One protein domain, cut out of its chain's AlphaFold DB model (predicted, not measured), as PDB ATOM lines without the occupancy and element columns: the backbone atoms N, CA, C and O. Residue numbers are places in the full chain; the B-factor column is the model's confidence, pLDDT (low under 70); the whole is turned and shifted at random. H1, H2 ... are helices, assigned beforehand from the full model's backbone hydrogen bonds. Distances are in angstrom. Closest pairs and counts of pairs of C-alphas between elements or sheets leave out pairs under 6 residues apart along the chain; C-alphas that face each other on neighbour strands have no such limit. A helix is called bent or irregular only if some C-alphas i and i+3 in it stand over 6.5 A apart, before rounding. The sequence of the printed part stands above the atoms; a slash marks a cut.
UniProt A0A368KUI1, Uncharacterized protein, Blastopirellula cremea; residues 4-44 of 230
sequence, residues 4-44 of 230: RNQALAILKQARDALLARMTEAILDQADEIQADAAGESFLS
ATOM      1  N   ARG A   4      43.352  45.519 -21.050       77.00
ATOM      2  CA  ARG A   4      42.243  45.917 -21.920       77.00
ATOM      3  C   ARG A   4      42.684  46.698 -23.158       77.00
ATOM      4  O   ARG A   4      42.241  46.390 -24.262       77.00
ATOM      5  N   ASN A   5      43.535  47.711 -22.993       83.12
ATOM      6  CA  ASN A   5      44.009  48.526 -24.116       83.12
ATOM      7  C   ASN A   5      44.883  47.692 -25.053       83.12
ATOM      8  O   ASN A   5      44.842  47.882 -26.268       83.12
ATOM      9  N   GLN A   6      45.595  46.707 -24.501       85.38
ATOM     10  CA  GLN A   6      46.339  45.727 -25.280       85.38
ATOM     11  C   GLN A   6      45.405  44.783 -26.055       85.38
ATOM     12  O   GLN A   6      45.596  44.596 -27.255       85.38
ATOM     13  N   ALA A   7      44.348  44.259 -25.426       84.75
ATOM     14  CA  ALA A   7      43.344  43.432 -26.103       84.75
ATOM     15  C   ALA A   7      42.616  44.191 -27.229       84.75
ATOM     16  O   ALA A   7      42.443  43.667 -28.329       84.75
ATOM     17  N   LEU A   8      42.249  45.453 -26.994       87.00
ATOM     18  CA  LEU A   8      41.597  46.309 -27.985       87.00
ATOM     19  C   LEU A   8      42.529  46.630 -29.164       87.00
ATOM     20  O   LEU A   8      42.091  46.597 -30.315       87.00
ATOM     21  N   ALA A   9      43.815  46.883 -28.903       88.25
ATOM     22  CA  ALA A   9      44.815  47.075 -29.953       88.25
ATOM     23  C   ALA A   9      44.974  45.821 -30.829       88.25
ATOM     24  O   ALA A   9      44.966  45.931 -32.055       88.25
ATOM     25  N   ILE A  10      45.026  44.632 -30.217       89.88
ATOM     26  CA  ILE A  10      45.106  43.350 -30.936       89.88
ATOM     27  C   ILE A  10      43.856  43.129 -31.799       89.88
ATOM     28  O   ILE A  10      43.974  42.752 -32.964       89.88
ATOM     29  N   LEU A  11      42.657  43.399 -31.270       86.81
ATOM     30  CA  LEU A  11      41.406  43.242 -32.022       86.81
ATOM     31  C   LEU A  11      41.312  44.211 -33.207       86.81
ATOM     32  O   LEU A  11      40.894  43.807 -34.292       86.81
ATOM     33  N   LYS A  12      41.743  45.466 -33.033       88.75
ATOM     34  CA  LYS A  12      41.825  46.440 -34.134       88.75
ATOM     35  C   LYS A  12      42.814  45.988 -35.204       88.75
ATOM     36  O   LYS A  12      42.458  45.955 -36.376       88.75
ATOM     37  N   GLN A  13      44.007  45.550 -34.803       90.62
ATOM     38  CA  GLN A  13      45.015  45.041 -35.730       90.62
ATOM     39  C   GLN A  13      44.517  43.809 -36.503       90.62
ATOM     40  O   GLN A  13      44.726  43.710 -37.711       90.62
ATOM     41  N   ALA A  14      43.822  42.888 -35.832       86.75
ATOM     42  CA  ALA A  14      43.233  41.712 -36.465       86.75
ATOM     43  C   ALA A  14      42.142  42.085 -37.480       86.75
ATOM     44  O   ALA A  14      42.108  41.517 -38.570       86.75
ATOM     45  N   ARG A  15      41.280  43.057 -37.152       88.44
ATOM     46  CA  ARG A  15      40.268  43.590 -38.074       88.44
ATOM     47  C   ARG A  15      40.914  44.207 -39.309       88.44
ATOM     48  O   ARG A  15      40.517  43.872 -40.420       88.44
ATOM     49  N   ASP A  16      41.909  45.064 -39.121       91.44
ATOM     50  CA  ASP A  16      42.552  45.783 -40.223       91.44
ATOM     51  C   ASP A  16      43.314  44.813 -41.148       91.44
ATOM     52  O   ASP A  16      43.222  44.912 -42.370       91.44
ATOM     53  N   ALA A  17      43.970  43.790 -40.588       90.38
ATOM     54  CA  ALA A  17      44.598  42.723 -41.369       90.38
ATOM     55  C   ALA A  17      43.579  41.868 -42.145       90.38
ATOM     56  O   ALA A  17      43.856  41.421 -43.259       90.38
ATOM     57  N   LEU A  18      42.399  41.620 -41.570       85.88
ATOM     58  CA  LEU A  18      41.346  40.839 -42.219       85.88
ATOM     59  C   LEU A  18      40.645  41.638 -43.324       85.88
ATOM     60  O   LEU A  18      40.314  41.058 -44.355       85.88
ATOM     61  N   LEU A  19      40.496  42.957 -43.149       88.38
ATOM     62  CA  LEU A  19      40.054  43.879 -44.197       88.38
ATOM     63  C   LEU A  19      41.026  43.882 -45.376       88.38
ATOM     64  O   LEU A  19      40.585  43.685 -46.501       88.38
ATOM     65  N   ALA A  20      42.331  44.014 -45.121       91.50
ATOM     66  CA  ALA A  20      43.340  43.989 -46.181       91.50
ATOM     67  C   ALA A  20      43.271  42.694 -47.012       91.50
ATOM     68  O   ALA A  20      43.223  42.750 -48.237       91.50
ATOM     69  N   ARG A  21      43.164  41.536 -46.347       86.81
ATOM     70  CA  ARG A  21      43.002  40.238 -47.027       86.81
ATOM     71  C   ARG A  21      41.689  40.120 -47.794       86.81
ATOM     72  O   ARG A  21      41.654  39.461 -48.821       86.81
ATOM     73  N   MET A  22      40.604  40.695 -47.277       86.44
ATOM     74  CA  MET A  22      39.315  40.688 -47.971       86.44
ATOM     75  C   MET A  22      39.369  41.554 -49.225       86.44
ATOM     76  O   MET A  22      38.847  41.152 -50.257       86.44
ATOM     77  N   THR A  23      40.028  42.709 -49.159       89.81
ATOM     78  CA  THR A  23      40.254  43.555 -50.332       89.81
ATOM     79  C   THR A  23      41.083  42.828 -51.386       89.81
ATOM     80  O   THR A  23      40.692  42.834 -52.544       89.81
ATOM     81  N   GLU A  24      42.173  42.169 -50.992       92.12
ATOM     82  CA  GLU A  24      43.004  41.374 -51.907       92.12
ATOM     83  C   GLU A  24      42.204  40.232 -52.550       92.12
ATOM     84  O   GLU A  24      42.152  40.144 -53.768       92.12
ATOM     85  N   ALA A  25      41.462  39.450 -51.759       85.25
ATOM     86  CA  ALA A  25      40.630  38.365 -52.280       85.25
ATOM     87  C   ALA A  25      39.538  38.847 -53.253       85.25
ATOM     88  O   ALA A  25      39.277  38.185 -54.250       85.25
ATOM     89  N   ILE A  26      38.911  40.003 -52.995       88.88
ATOM     90  CA  ILE A  26      37.922  40.594 -53.913       88.88
ATOM     91  C   ILE A  26      38.577  41.027 -55.224       88.88
ATOM     92  O   ILE A  26      37.967  40.884 -56.279       88.88
ATOM     93  N   LEU A  27      39.789  41.583 -55.165       92.06
ATOM     94  CA  LEU A  27      40.515  41.999 -56.362       92.06
ATOM     95  C   LEU A  27      40.972  40.791 -57.185       92.06
ATOM     96  O   LEU A  27      40.836  40.821 -58.405       92.06
ATOM     97  N   ASP A  28      41.444  39.731 -56.529       91.00
ATOM     98  CA  ASP A  28      41.865  38.493 -57.190       91.00
ATOM     99  C   ASP A  28      40.689  37.769 -57.865       91.00
ATOM    100  O   ASP A  28      40.854  37.202 -58.940       91.00
ATOM    101  N   GLN A  29      39.496  37.823 -57.262       86.81
ATOM    102  CA  GLN A  29      38.275  37.181 -57.768       86.81
ATOM    103  C   GLN A  29      37.358  38.143 -58.540       86.81
ATOM    104  O   GLN A  29      36.191  37.838 -58.781       86.81
ATOM    105  N   ALA A  30      37.843  39.330 -58.913       89.25
ATOM    106  CA  ALA A  30      37.001  40.388 -59.470       89.25
ATOM    107  C   ALA A  30      36.284  39.969 -60.764       89.25
ATOM    108  O   ALA A  30      35.112  40.301 -60.947       89.25
ATOM    109  N   ASP A  31      36.968  39.227 -61.634       87.50
ATOM    110  CA  ASP A  31      36.416  38.763 -62.910       87.50
ATOM    111  C   ASP A  31      35.362  37.660 -62.700       87.50
ATOM    112  O   ASP A  31      34.310  37.674 -63.337       87.50
ATOM    113  N   GLU A  32      35.601  36.748 -61.753       86.12
ATOM    114  CA  GLU A  32      34.675  35.665 -61.389       86.12
ATOM    115  C   GLU A  32      33.399  36.229 -60.738       86.12
ATOM    116  O   GLU A  32      32.283  35.846 -61.093       86.12
ATOM    117  N   ILE A  33      33.554  37.232 -59.866       85.25
ATOM    118  CA  ILE A  33      32.460  37.999 -59.252       85.25
ATOM    119  C   ILE A  33      31.631  38.737 -60.312       85.25
ATOM    120  O   ILE A  33      30.403  38.766 -60.232       85.25
ATOM    121  N   GLN A  34      32.270  39.352 -61.311       88.94
ATOM    122  CA  GLN A  34      31.549  40.027 -62.394       88.94
ATOM    123  C   GLN A  34      30.779  39.036 -63.271       88.94
ATOM    124  O   GLN A  34      29.638  39.321 -63.637       88.94
ATOM    125  N   ALA A  35      31.363  37.871 -63.558       84.50
ATOM    126  CA  ALA A  35      30.695  36.801 -64.289       84.50
ATOM    127  C   ALA A  35      29.491  36.231 -63.512       84.50
ATOM    128  O   ALA A  35      28.431  36.020 -64.096       84.50
ATOM    129  N   ASP A  36      29.610  36.040 -62.195       84.62
ATOM    130  CA  ASP A  36      28.501  35.646 -61.308       84.62
ATOM    131  C   ASP A  36      27.376  36.695 -61.313       84.62
ATOM    132  O   ASP A  36      26.211  36.376 -61.546       84.62
ATOM    133  N   ALA A  37      27.719  37.981 -61.196       82.00
ATOM    134  CA  ALA A  37      26.745  39.073 -61.254       82.00
ATOM    135  C   ALA A  37      26.039  39.197 -62.619       82.00
ATOM    136  O   ALA A  37      24.882  39.620 -62.679       82.00
ATOM    137  N   ALA A  38      26.714  38.825 -63.708       86.00
ATOM    138  CA  ALA A  38      26.135  38.755 -65.048       86.00
ATOM    139  C   ALA A  38      25.265  37.497 -65.267       86.00
ATOM    140  O   ALA A  38      24.586  37.393 -66.289       86.00
ATOM    141  N   GLY A  39      25.257  36.556 -64.315       81.62
ATOM    142  CA  GLY A  39      24.584  35.260 -64.435       81.62
ATOM    143  C   GLY A  39      25.310  34.279 -65.359       81.62
ATOM    144  O   GLY A  39      24.710  33.307 -65.817       81.62
ATOM    145  N   GLU A  40      26.581  34.544 -65.664       77.25
ATOM    146  CA  GLU A  40      27.441  33.702 -66.501       77.25
ATOM    147  C   GLU A  40      28.153  32.614 -65.683       77.25
ATOM    148  O   GLU A  40      28.537  31.578 -66.233       77.25
ATOM    149  N   SER A  41      28.285  32.810 -64.366       67.56
ATOM    150  CA  SER A  41      28.793  31.805 -63.427       67.56
ATOM    151  C   SER A  41      27.655  31.143 -62.645       67.56
ATOM    152  O   SER A  41      26.694  31.786 -62.242       67.56
ATOM    153  N   PHE A  42      27.776  29.831 -62.420       63.09
ATOM    154  CA  PHE A  42      26.893  29.052 -61.534       63.09
ATOM    155  C   PHE A  42      27.506  28.820 -60.149       63.09
ATOM    156  O   PHE A  42      26.889  28.192 -59.286       63.09
ATOM    157  N   LEU A  43      28.754  29.241 -59.958       66.31
ATOM    158  CA  LEU A  43      29.450  29.140 -58.690       66.31
ATOM    159  C   LEU A  43      29.211  30.465 -57.972       66.31
ATOM    160  O   LEU A  43      29.775  31.472 -58.381       66.31
ATOM    161  N   SER A  44      28.359  30.446 -56.938       79.50
ATOM    162  CA  SER A  44      28.035  31.597 -56.080       79.50
ATOM    163  C   SER A  44      29.263  32.090 -55.296       79.50
ATOM    164  O   SER A  44      29.362  31.958 -54.070       79.50
TER     165      SER A  44
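This is residues 4 to 44 of the 230 residues of an uncharacterized protein of Blastopirellula cremea (UniProt A0A368KUI1). Picture a long, single helix, H1, with a short second helix, H2, set off at a corner at its far end like the small foot of an L, and a short tail that folds back beside H2. H1 makes most of the length and sticks out on its own, and H2 with residues 38 to 44 makes a small head at one end of it. The printed part has 41 residues, with two named helices in the order H1, H2 and no named strand; the class is all helix. The whole is extended, with a radius of gyration of the C-alphas of 15.8 A, and its C-alphas span 48 by 14 by 10 A, a rod.

Start at Arg 4, where H1, residues 4 to 28, begins; residues 4 to 31, of which 4 to 28 belong to H1, stand free, with no C-alpha 8 or more apart along the chain within 10 A. Next comes Gln 29, the one residue of the tight link to H2, residues 30 to 37. H1 and H2 meet only through their link. Look at the backbone O and N atoms: in H1 and H2 every O i to N i+4 pair is within hydrogen-bond range.

Find C-alpha 4 at (42.243, 45.917, -21.920); from there H1 runs 36.0 A to C-alpha 28 at (41.865, 38.493, -57.190), with z falling while x ends near where it began. H2 begins at C-alpha 30 and runs 10.5 A to C-alpha 37 at (26.745, 39.073, -61.254), and here it is x that falls. Neither helix is bent or irregular.

The two C-alphas farthest apart, those of Arg 4 and Glu 40, are 48.5 A apart, while the first and last printed C-alphas, Arg 4 and Ser 44, are 39.7 A apart. The printed part has no cut. The mean pLDDT of the printed part is 85.2, and this model's confidence is low, under 70, at residues 41 to 43.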